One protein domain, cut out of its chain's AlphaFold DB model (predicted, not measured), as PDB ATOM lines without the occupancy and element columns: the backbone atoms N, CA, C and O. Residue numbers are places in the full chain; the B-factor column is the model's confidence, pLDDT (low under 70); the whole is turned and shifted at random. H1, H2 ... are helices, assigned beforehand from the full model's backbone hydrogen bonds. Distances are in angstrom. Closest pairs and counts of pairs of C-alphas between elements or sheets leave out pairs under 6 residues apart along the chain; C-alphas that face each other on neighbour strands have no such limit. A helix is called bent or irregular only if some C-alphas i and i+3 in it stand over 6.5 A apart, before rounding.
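AT A GLANCE: This is residues 50 to 136 of the 182 residues of an uncharacterized protein of Rhynchosporium commune (UniProt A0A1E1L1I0). An elongated cluster of mostly crossed helices: H1, H2 and H3 gather at one end, while the kinked long helix H5 and H6 fold into a helical hairpin at the other. H2 and H5 join the two ends at a shallow tilt, and short H4 is near H6. The printed part has 87 residues with six named helices, H1 to H6 in chain order, and no named strand; its class is all helix. It is compact, with a radius of gyration of the C-alphas of 12.1 A, spanning 37 by 23 by 18 A.

HOW THE PARTS SIT: H5, residues 104 to 121, has a kink of 74 degrees near residue 111 and is irregular, C-alphas 109 and 112 being 7.9 A apart. H6, residues 124 to 134, touches H5 as a hairpin, opposite ways at a steep tilt of 43 degrees; their closest C-alphas, of Ser 118 and Phe 127, are 4.9 A apart. H2, residues 69 to 81, touches H5 the same way at a shallow tilt of 19 degrees, closest at C-alphas of Ala 69 and Gln 106, 7.3 A. H1, residues 50 to 59, touches H2 at a steep tilt of 60 degrees, closest at C-alphas of Ala 51 and Ile 75, 5.2 A. H1 and H4, residues 93 to 97, are apart. Every O i to N i+4 pair is within hydrogen-bond range in H1, H2, H4, H6 and H3, residues 85 to 90; in H5, 12 of 14 are.

IN THESE COORDINATES: H1 begins at C-alpha 50, (118.549, 151.050, 142.364). H5 is 21.7 A long, H2 18.7 A, H6 15.0 A and H1 14.3 A. H6 ends at C-alpha 134, (138.052, 163.930, 158.996).

THE WHOLE: The C-alphas farthest apart, of Tyr 60 and Gly 136, are 37.5 A apart. The printed part has no cut and no long link. Mean pLDDT of the printed part is 87.6; residue 100 is under 70.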
ATOM      1  N   THR A  50     117.557 152.002 141.848       92.94
ATOM      2  CA  THR A  50     118.549 151.050 142.364       92.94
ATOM      3  C   THR A  50     118.780 151.245 143.861       92.94
ATOM      4  O   THR A  50     118.773 150.268 144.609       92.94
ATOM      5  N   ALA A  51     118.905 152.492 144.323       92.75
ATOM      6  CA  ALA A  51     119.001 152.817 145.744       92.75
ATOM      7  C   ALA A  51     117.758 152.342 146.514       92.75
ATOM      8  O   ALA A  51     117.882 151.710 147.563       92.75
ATOM      9  N   PHE A  52     116.559 152.550 145.959       93.19
ATOM     10  CA  PHE A  52     115.320 152.045 146.549       93.19
ATOM     11  C   PHE A  52     115.287 150.511 146.620       93.19
ATOM     12  O   PHE A  52     114.959 149.945 147.662       93.19
ATOM     13  N   LYS A  53     115.717 149.813 145.559       93.81
ATOM     14  CA  LYS A  53     115.874 148.349 145.578       93.81
ATOM     15  C   LYS A  53     116.823 147.890 146.691       93.81
ATOM     16  O   LYS A  53     116.546 146.892 147.347       93.81
ATOM     17  N   LYS A  54     117.920 148.611 146.939       93.81
ATOM     18  CA  LYS A  54     118.867 148.289 148.022       93.81
ATOM     19  C   LYS A  54     118.242 148.459 149.408       93.81
ATOM     20  O   LYS A  54     118.504 147.642 150.283       93.81
ATOM     21  N   ILE A  55     117.356 149.439 149.590       94.25
ATOM     22  CA  ILE A  55     116.562 149.571 150.822       94.25
ATOM     23  C   ILE A  55     115.628 148.375 151.002       94.25
ATOM     24  O   ILE A  55     115.550 147.835 152.101       94.25
ATOM     25  N   LEU A  56     114.954 147.924 149.939       93.75
ATOM     26  CA  LEU A  56     114.128 146.714 150.009       93.75
ATOM     27  C   LEU A  56     114.977 145.493 150.376       93.75
ATOM     28  O   LEU A  56     114.599 144.734 151.263       93.75
ATOM     29  N   ASN A  57     116.154 145.338 149.765       93.94
ATOM     30  CA  ASN A  57     117.082 144.277 150.145       93.94
ATOM     31  C   ASN A  57     117.445 144.366 151.633       93.94
ATOM     32  O   ASN A  57     117.347 143.359 152.323       93.94
ATOM     33  N   ALA A  58     117.769 145.555 152.152       93.12
ATOM     34  CA  ALA A  58     118.035 145.756 153.576       93.12
ATOM     35  C   ALA A  58     116.836 145.356 154.461       93.12
ATOM     36  O   ALA A  58     117.012 144.626 155.434       93.12
ATOM     37  N   MET A  59     115.609 145.753 154.094       93.25
ATOM     38  CA  MET A  59     114.381 145.386 154.819       93.25
ATOM     39  C   MET A  59     114.176 143.869 154.903       93.25
ATOM     40  O   MET A  59     113.748 143.367 155.939       93.25
ATOM     41  N   TYR A  60     114.504 143.140 153.835       93.44
ATOM     42  CA  TYR A  60     114.415 141.678 153.783       93.44
ATOM     43  C   TYR A  60     115.720 140.969 154.179       93.44
ATOM     44  O   TYR A  60     115.825 139.757 154.012       93.44
ATOM     45  N   THR A  61     116.717 141.701 154.695       90.44
ATOM     46  CA  THR A  61     118.041 141.161 155.074       90.44
ATOM     47  C   THR A  61     118.736 140.411 153.922       90.44
ATOM     48  O   THR A  61     119.482 139.454 154.117       90.44
ATOM     49  N   LEU A  62     118.487 140.844 152.686       91.44
ATOM     50  CA  LEU A  62     119.132 140.322 151.488       91.44
ATOM     51  C   LEU A  62     120.452 141.059 151.226       91.44
ATOM     52  O   LEU A  62     120.534 142.266 151.466       91.44
ATOM     53  N   PRO A  63     121.472 140.386 150.663       88.81
ATOM     54  CA  PRO A  63     122.728 141.030 150.305       88.81
ATOM     55  C   PRO A  63     122.548 142.187 149.312       88.81
ATOM     56  O   PRO A  63     121.759 142.124 148.363       88.81
ATOM     57  N   TYR A  64     123.330 143.246 149.507       91.56
ATOM     58  CA  TYR A  64     123.479 144.350 148.565       91.56
ATOM     59  C   TYR A  64     124.883 144.951 148.682       91.56
ATOM     60  O   TYR A  64     125.575 144.751 149.676       91.56
ATOM     61  N   ALA A  65     125.309 145.680 147.654       89.94
ATOM     62  CA  ALA A  65     126.594 146.377 147.623       89.94
ATOM     63  C   ALA A  65     126.369 147.887 147.515       89.94
ATOM     64  O   ALA A  65     125.339 148.316 146.991       89.94
ATOM     65  N   ILE A  66     127.324 148.693 147.975       89.50
ATOM     66  CA  ILE A  66     127.316 150.149 147.797       89.50
ATOM     67  C   ILE A  66     128.513 150.524 146.937       89.50
ATOM     68  O   ILE A  66     129.658 150.338 147.332       89.50
ATOM     69  N   SER A  67     128.235 151.077 145.765       85.44
ATOM     70  CA  SER A  67     129.248 151.315 144.736       85.44
ATOM     71  C   SER A  67     130.049 152.578 145.043       85.44
ATOM     72  O   SER A  67     131.244 152.649 144.792       85.44
ATOM     73  N   ASN A  68     129.400 153.607 145.596       85.94
ATOM     74  CA  ASN A  68     130.047 154.888 145.851       85.94
ATOM     75  C   ASN A  68     129.368 155.674 146.989       85.94
ATOM     76  O   ASN A  68     128.255 155.360 147.416       85.94
ATOM     77  N   ALA A  69     130.032 156.727 147.475       86.31
ATOM     78  CA  ALA A  69     129.511 157.548 148.572       86.31
ATOM     79  C   ALA A  69     128.226 158.316 148.200       86.31
ATOM     80  O   ALA A  69     127.377 158.534 149.059       86.31
ATOM     81  N   ALA A  70     128.055 158.709 146.931       87.31
ATOM     82  CA  ALA A  70     126.846 159.409 146.488       87.31
ATOM     83  C   ALA A  70     125.615 158.493 146.541       87.31
ATOM     84  O   ALA A  70     124.551 158.911 146.987       87.31
ATOM     85  N   GLU A  71     125.781 157.222 146.185       89.81
ATOM     86  CA  GLU A  71     124.751 156.201 146.321       89.81
ATOM     87  C   GLU A  71     124.347 156.001 147.784       89.81
ATOM     88  O   GLU A  71     123.153 155.955 148.084       89.81
ATOM     89  N   LEU A  72     125.310 155.963 148.713       90.69
ATOM     90  CA  LEU A  72     125.002 155.922 150.145       90.69
ATOM     91  C   LEU A  72     124.157 157.133 150.573       90.69
ATOM     92  O   LEU A  72     123.229 156.983 151.366       90.69
ATOM     93  N   PHE A  73     124.422 158.324 150.030       91.12
ATOM     94  CA  PHE A  73     123.632 159.526 150.331       91.12
ATOM     95  C   PHE A  73     122.191 159.392 149.837       91.12
ATOM     96  O   PHE A  73     121.258 159.687 150.586       91.12
ATOM     97  N   THR A  74     122.003 158.886 148.619       90.88
ATOM     98  CA  THR A  74     120.677 158.621 148.048       90.88
ATOM     99  C   THR A  74     119.911 157.590 148.874       90.88
ATOM    100  O   THR A  74     118.765 157.835 149.248       90.88
ATOM    101  N   ILE A  75     120.557 156.476 149.239       92.38
ATOM    102  CA  ILE A  75     119.976 155.449 150.117       92.38
ATOM    103  C   ILE A  75     119.568 156.066 151.457       92.38
ATOM    104  O   ILE A  75     118.471 155.810 151.937       92.38
ATOM    105  N   THR A  76     120.415 156.908 152.049       91.88
ATOM    106  CA  THR A  76     120.117 157.548 153.338       91.88
ATOM    107  C   THR A  76     118.909 158.476 153.244       91.88
ATOM    108  O   THR A  76     118.034 158.433 154.103       91.88
ATOM    109  N   ASN A  77     118.828 159.298 152.195       89.94
ATOM    110  CA  ASN A  77     117.706 160.216 152.006       89.94
ATOM    111  C   ASN A  77     116.383 159.463 151.836       89.94
ATOM    112  O   ASN A  77     115.408 159.772 152.524       89.94
ATOM    113  N   LEU A  78     116.375 158.421 151.002       90.25
ATOM    114  CA  LEU A  78     115.218 157.541 150.857       90.25
ATOM    115  C   LEU A  78     114.888 156.840 152.184       90.25
ATOM    116  O   LEU A  78     113.726 156.771 152.578       90.25
ATOM    117  N   ALA A  79     115.895 156.371 152.922       91.50
ATOM    118  CA  ALA A  79     115.688 155.702 154.199       91.50
ATOM    119  C   ALA A  79     115.128 156.634 155.282       91.50
ATOM    120  O   ALA A  79     114.333 156.196 156.112       91.50
ATOM    121  N   ARG A  80     115.490 157.922 155.257       89.75
ATOM    122  CA  ARG A  80     114.889 158.950 156.114       89.75
ATOM    123  C   ARG A  80     113.409 159.119 155.791       89.75
ATOM    124  O   ARG A  80     112.592 159.145 156.703       89.75
ATOM    125  N   PHE A  81     113.066 159.172 154.506       86.94
ATOM    126  CA  PHE A  81     111.680 159.306 154.069       86.94
ATOM    127  C   PHE A  81     110.815 158.102 154.472       86.94
ATOM    128  O   PHE A  81     109.748 158.273 155.059       86.94
ATOM    129  N   TYR A  82     111.289 156.880 154.223       89.69
ATOM    130  CA  TYR A  82     110.571 155.649 154.586       89.69
ATOM    131  C   TYR A  82     110.775 155.222 156.045       89.69
ATOM    132  O   TYR A  82     110.367 154.124 156.423       89.69
ATOM    133  N   MET A  83     111.401 156.069 156.869       90.12
ATOM    134  CA  MET A  83     111.645 155.820 158.293       90.12
ATOM    135  C   MET A  83     112.397 154.503 158.570       90.12
ATOM    136  O   MET A  83     112.204 153.869 159.606       90.12
ATOM    137  N   CYS A  84     113.275 154.087 157.656       92.44
ATOM    138  CA  CYS A  84     114.003 152.817 157.713       92.44
ATOM    139  C   CYS A  84     115.518 152.977 157.924       92.44
ATOM    140  O   CYS A  84     116.274 152.028 157.717       92.44
ATOM    141  N   LEU A  85     115.978 154.140 158.402       92.12
ATOM    142  CA  LEU A  85     117.386 154.364 158.771       92.12
ATOM    143  C   LEU A  85     117.972 153.277 159.695       92.12
ATOM    144  O   LEU A  85     119.077 152.817 159.404       92.12
ATOM    145  N   PRO A  86     117.279 152.811 160.761       91.38
ATOM    146  CA  PRO A  86     117.828 151.773 161.636       91.38
ATOM    147  C   PRO A  86     118.042 150.436 160.919       91.38
ATOM    148  O   PRO A  86     119.019 149.747 161.199       91.38
ATOM    149  N   LEU A  87     117.157 150.092 159.974       91.38
ATOM    150  CA  LEU A  87     117.263 148.868 159.177       91.38
ATOM    151  C   LEU A  87     118.497 148.923 158.280       91.38
ATOM    152  O   LEU A  87     119.316 148.013 158.311       91.38
ATOM    153  N   VAL A  88     118.661 150.028 157.547       91.44
ATOM    154  CA  VAL A  88     119.821 150.224 156.671       91.44
ATOM    155  C   VAL A  88     121.120 150.244 157.473       91.44
ATOM    156  O   VAL A  88     122.087 149.633 157.039       91.44
ATOM    157  N   SER A  89     121.139 150.902 158.640       92.12
ATOM    158  CA  SER A  89     122.306 150.927 159.536       92.12
ATOM    159  C   SER A  89     122.715 149.518 159.969       92.12
ATOM    160  O   SER A  89     123.883 149.160 159.865       92.12
ATOM    161  N   GLY A  90     121.753 148.688 160.388       90.69
ATOM    162  CA  GLY A  90     122.021 147.329 160.862       90.69
ATOM    163  C   GLY A  90     122.555 146.377 159.789       90.69
ATOM    164  O   GLY A  90     123.236 145.411 160.117       90.69
ATOM    165  N   THR A  91     122.280 146.645 158.511       91.62
ATOM    166  CA  THR A  91     122.768 145.831 157.390       91.62
ATOM    167  C   THR A  91     123.959 146.452 156.668       91.62
ATOM    168  O   THR A  91     124.369 145.915 155.645       91.62
ATOM    169  N   LEU A  92     124.505 147.574 157.150       88.50
ATOM    170  CA  LEU A  92     125.465 148.396 156.406       88.50
ATOM    171  C   LEU A  92     126.894 147.835 156.388       88.50
ATOM    172  O   LEU A  92     127.620 148.076 155.424       88.50
ATOM    173  N   ASP A  93     127.283 147.065 157.406       85.44
ATOM    174  CA  ASP A  93     128.638 146.514 157.538       85.44
ATOM    175  C   ASP A  93     129.050 145.653 156.327       85.44
ATOM    176  O   ASP A  93     130.129 145.839 155.767       85.44
ATOM    177  N   GLY A  94     128.179 144.745 155.872       82.94
ATOM    178  CA  GLY A  94     128.451 143.882 154.712       82.94
ATOM    179  C   GLY A  94     128.650 144.660 153.398       82.94
ATOM    180  O   GLY A  94     129.688 144.513 152.754       82.94
ATOM    181  N   PRO A  95     127.698 145.517 152.994       82.06
ATOM    182  CA  PRO A  95     127.823 146.380 151.825       82.06
ATOM    183  C   PRO A  95     129.048 147.298 151.855       82.06
ATOM    184  O   PRO A  95     129.627 147.532 150.797       82.06
ATOM    185  N   LEU A  96     129.443 147.813 153.029       83.88
ATOM    186  CA  LEU A  96     130.662 148.615 153.179       83.88
ATOM    187  C   LEU A  96     131.926 147.767 153.016       83.88
ATOM    188  O   LEU A  96     132.864 148.209 152.361       83.88
ATOM    189  N   ALA A  97     131.949 146.539 153.538       79.75
ATOM    190  CA  ALA A  97     133.074 145.623 153.341       79.75
ATOM    191  C   ALA A  97     133.266 145.229 151.863       79.75
ATOM    192  O   ALA A  97     134.385 144.983 151.421       79.75
ATOM    193  N   LEU A  98     132.177 145.193 151.090       77.06
ATOM    194  CA  LEU A  98     132.190 144.904 149.653       77.06
ATOM    195  C   LEU A  98     132.439 146.141 148.777       77.06
ATOM    196  O   LEU A  98     132.565 146.004 147.561       77.06
ATOM    197  N   ALA A  99     132.502 147.340 149.362       74.12
ATOM    198  CA  ALA A  99     132.664 148.595 148.637       74.12
ATOM    199  C   ALA A  99     134.121 148.799 148.176       74.12
ATOM    200  O   ALA A  99     134.844 149.660 148.674       74.12
ATOM    201  N   GLN A 100     134.559 147.991 147.208       65.19
ATOM    202  CA  GLN A 100     135.919 148.026 146.657       65.19
ATOM    203  C   GLN A 100     136.210 149.295 145.833       65.19
ATOM    204  O   GLN A 100     137.366 149.684 145.689       65.19
ATOM    205  N   ASP A 101     135.170 149.983 145.353       70.88
ATOM    206  CA  ASP A 101     135.296 151.103 144.408       70.88
ATOM    207  C   ASP A 101     135.459 152.481 145.074       70.88
ATOM    208  O   ASP A 101     135.551 153.516 144.402       70.88
ATOM    209  N   TRP A 102     135.504 152.541 146.407       80.31
ATOM    210  CA  TRP A 102     135.610 153.806 147.128       80.31
ATOM    211  C   TRP A 102     137.013 154.399 146.989       80.31
ATOM    212  O   TRP A 102     137.939 154.111 147.745       80.31
ATOM    213  N   THR A 103     137.170 155.291 146.013       76.56
ATOM    214  CA  THR A 103     138.444 155.976 145.793       76.56
ATOM    215  C   THR A 103     138.750 156.909 146.968       76.56
ATOM    216  O   THR A 103     137.904 157.710 147.371       76.56
ATOM    217  N   MET A 104     140.000 156.913 147.449       77.19
ATOM    218  CA  MET A 104     140.467 157.821 148.513       77.19
ATOM    219  C   MET A 104     140.094 159.285 148.250       77.19
ATOM    220  O   MET A 104     139.671 160.003 149.152       77.19
ATOM    221  N   LYS A 105     140.180 159.734 146.991       80.06
ATOM    222  CA  LYS A 105     139.768 161.080 146.567       80.06
ATOM    223  C   LYS A 105     138.302 161.379 146.905       80.06
ATOM    224  O   LYS A 105     138.006 162.467 147.397       80.06
ATOM    225  N   GLN A 106     137.400 160.428 146.670       80.44
ATOM    226  CA  GLN A 106     135.972 160.587 146.938       80.44
ATOM    227  C   GLN A 106     135.700 160.666 148.442       80.44
ATOM    228  O   GLN A 106     134.969 161.555 148.884       80.44
ATOM    229  N   LEU A 107     136.347 159.802 149.228       81.75
ATOM    230  CA  LEU A 107     136.299 159.842 150.689       81.75
ATOM    231  C   LEU A 107     136.769 161.196 151.227       81.75
ATOM    232  O   LEU A 107     136.058 161.838 151.996       81.75
ATOM    233  N   TRP A 108     137.914 161.696 150.752       82.25
ATOM    234  CA  TRP A 108     138.425 163.003 151.163       82.25
ATOM    235  C   TRP A 108     137.459 164.137 150.822       82.25
ATOM    236  O   TRP A 108     137.218 164.991 151.670       82.25
ATOM    237  N   GLN A 109     136.893 164.168 149.617       85.06
ATOM    238  CA  GLN A 109     135.977 165.237 149.202       85.06
ATOM    239  C   GLN A 109     134.651 165.214 149.968       85.06
ATOM    240  O   GLN A 109     134.076 166.263 150.252       85.06
ATOM    241  N   THR A 110     134.172 164.023 150.326       86.69
ATOM    242  CA  THR A 110     132.848 163.837 150.933       86.69
ATOM    243  C   THR A 110     132.878 163.610 152.446       86.69
ATOM    244  O   THR A 110     131.814 163.533 153.060       86.69
ATOM    245  N   ARG A 111     134.065 163.603 153.075       87.56
ATOM    246  CA  ARG A 111     134.281 163.309 154.508       87.56
ATOM    247  C   ARG A 111     133.350 164.050 155.469       87.56
ATOM    248  O   ARG A 111     132.815 163.427 156.372       87.56
ATOM    249  N   LYS A 112     133.090 165.350 155.254       88.94
ATOM    250  CA  LYS A 112     132.182 166.134 156.118       88.94
ATOM    251  C   LYS A 112     130.760 165.563 156.086       88.94
ATOM    252  O   LYS A 112     130.163 165.350 157.135       88.94
ATOM    253  N   LYS A 113     130.243 165.282 154.885       89.69
ATOM    254  CA  LYS A 113     128.899 164.713 154.692       89.69
ATOM    255  C   LYS A 113     128.825 163.274 155.197       89.69
ATOM    256  O   LYS A 113     127.879 162.923 155.890       89.69
ATOM    257  N   LEU A 114     129.841 162.459 154.903       90.00
ATOM    258  CA  LEU A 114     129.936 161.092 155.419       90.00
ATOM    259  C   LEU A 114     129.973 161.062 156.951       90.00
ATOM    260  O   LEU A 114     129.350 160.191 157.549       90.00
ATOM    261  N   LEU A 115     130.643 162.026 157.594       90.62
ATOM    262  CA  LEU A 115     130.711 162.090 159.052       90.62
ATOM    263  C   LEU A 115     129.328 162.387 159.634       90.62
ATOM    264  O   LEU A 115     128.878 161.673 160.524       90.62
ATOM    265  N   GLN A 116     128.628 163.382 159.084       91.19
ATOM    266  CA  GLN A 116     127.254 163.706 159.479       91.19
ATOM    267  C   GLN A 116     126.327 162.492 159.335       91.19
ATOM    268  O   GLN A 116     125.585 162.169 160.259       91.19
ATOM    269  N   LEU A 117     126.438 161.762 158.226       90.38
ATOM    270  CA  LEU A 117     125.652 160.553 157.993       90.38
ATOM    271  C   LEU A 117     125.999 159.420 158.948       90.38
ATOM    272  O   LEU A 117     125.106 158.745 159.439       90.38
ATOM    273  N   SER A 118     127.280 159.213 159.246       90.56
ATOM    274  CA  SER A 118     127.697 158.176 160.191       90.56
ATOM    275  C   SER A 118     127.138 158.420 161.599       90.56
ATOM    276  O   SER A 118     126.729 157.471 162.273       90.56
ATOM    277  N   ILE A 119     127.039 159.694 162.004       90.12
ATOM    278  CA  ILE A 119     126.401 160.120 163.255       90.12
ATOM    279  C   ILE A 119     124.891 159.862 163.190       90.12
ATOM    280  O   ILE A 119     124.325 159.309 164.132       90.12
ATOM    281  N   GLU A 120     124.242 160.214 162.077       89.44
ATOM    282  CA  GLU A 120     122.802 160.014 161.878       89.44
ATOM    283  C   GLU A 120     122.409 158.530 161.888       89.44
ATOM    284  O   GLU A 120     121.477 158.141 162.591       89.44
ATOM    285  N   PHE A 121     123.165 157.683 161.187       87.00
ATOM    286  CA  PHE A 121     122.989 156.231 161.212       87.00
ATOM    287  C   PHE A 121     123.317 155.606 162.569       87.00
ATOM    288  O   PHE A 121     122.932 154.460 162.815       87.00
ATOM    289  N   ARG A 122     124.044 156.326 163.435       88.56
ATOM    290  CA  ARG A 122     124.633 155.808 164.679       88.56
ATOM    291  C   ARG A 122     125.485 154.560 164.428       88.56
ATOM    292  O   ARG A 122     125.529 153.647 165.250       88.56
ATOM    293  N   HIS A 123     126.149 154.518 163.273       88.94
ATOM    294  CA  HIS A 123     126.893 153.353 162.816       88.94
ATOM    295  C   HIS A 123     128.356 153.459 163.247       88.94
ATOM    296  O   HIS A 123     129.121 154.263 162.711       88.94
ATOM    297  N   LYS A 124     128.747 152.648 164.236       88.25
ATOM    298  CA  LYS A 124     130.039 152.767 164.928       88.25
ATOM    299  C   LYS A 124     131.242 152.625 163.989       88.25
ATOM    300  O   LYS A 124     132.144 153.457 164.048       88.25
ATOM    301  N   ASN A 125     131.251 151.607 163.133       87.06
ATOM    302  CA  ASN A 125     132.403 151.307 162.271       87.06
ATOM    303  C   ASN A 125     132.615 152.423 161.242       87.06
ATOM    304  O   ASN A 125     133.669 153.049 161.198       87.06
ATOM    305  N   LEU A 126     131.537 152.778 160.537       87.19
ATOM    306  CA  LEU A 126     131.535 153.891 159.583       87.19
ATOM    307  C   LEU A 126     131.954 155.213 160.245       87.19
ATOM    308  O   LEU A 126     132.702 155.985 159.650       87.19
ATOM    309  N   PHE A 127     131.497 155.481 161.472       90.38
ATOM    310  CA  PHE A 127     131.909 156.675 162.207       90.38
ATOM    311  C   PHE A 127     133.416 156.684 162.465       90.38
ATOM    312  O   PHE A 127     134.057 157.700 162.215       90.38
ATOM    313  N   HIS A 128     133.998 155.571 162.920       87.81
ATOM    314  CA  HIS A 128     135.439 155.482 163.165       87.81
ATOM    315  C   HIS A 128     136.270 155.680 161.895       87.81
ATOM    316  O   HIS A 128     137.229 156.457 161.915       87.81
ATOM    317  N   ASP A 129     135.878 155.048 160.790       84.81
ATOM    318  CA  ASP A 129     136.601 155.164 159.523       84.81
ATOM    319  C   ASP A 129     136.579 156.610 159.020       84.81
ATOM    320  O   ASP A 129     137.615 157.212 158.726       84.81
ATOM    321  N   VAL A 130     135.396 157.229 159.001       88.12
ATOM    322  CA  VAL A 130     135.230 158.605 158.522       88.12
ATOM    323  C   VAL A 130     135.842 159.627 159.484       88.12
ATOM    324  O   VAL A 130     136.357 160.661 159.039       88.12
ATOM    325  N   LEU A 131     135.838 159.351 160.790       88.75
ATOM    326  CA  LEU A 131     136.513 160.160 161.803       88.75
ATOM    327  C   LEU A 131     138.007 160.270 161.492       88.75
ATOM    328  O   LEU A 131     138.543 161.379 161.471       88.75
ATOM    329  N   MET A 132     138.664 159.154 161.174       83.62
ATOM    330  CA  MET A 132     140.087 159.149 160.832       83.62
ATOM    331  C   MET A 132     140.396 160.034 159.620       83.62
ATOM    332  O   MET A 132     141.321 160.849 159.678       83.62
ATOM    333  N   PHE A 133     139.582 159.967 158.562       82.56
ATOM    334  CA  PHE A 133     139.727 160.846 157.394       82.56
ATOM    335  C   PHE A 133     139.417 162.320 157.703       82.56
ATOM    336  O   PHE A 133     140.024 163.230 157.138       82.56
ATOM    337  N   SER A 134     138.482 162.578 158.616       85.94
ATOM    338  CA  SER A 134     138.052 163.930 158.996       85.94
ATOM    339  C   SER A 134     139.081 164.672 159.845       85.94
ATOM    340  O   SER A 134     139.212 165.892 159.731       85.94
ATOM    341  N   LEU A 135     139.857 163.946 160.655       84.50
ATOM    342  CA  LEU A 135     140.929 164.519 161.470       84.50
ATOM    343  C   LEU A 135     142.095 165.061 160.626       84.50
ATOM    344  O   LEU A 135     142.860 165.881 161.125       84.50
ATOM    345  N   GLY A 136     142.202 164.670 159.351       72.25
ATOM    346  CA  GLY A 136     143.158 165.245 158.408       72.25
ATOM    347  C   GLY A 136     144.637 165.003 158.754       72.25
ATOM    348  O   GLY A 136     144.956 164.182 159.629       72.25
TER     349      GLY A 136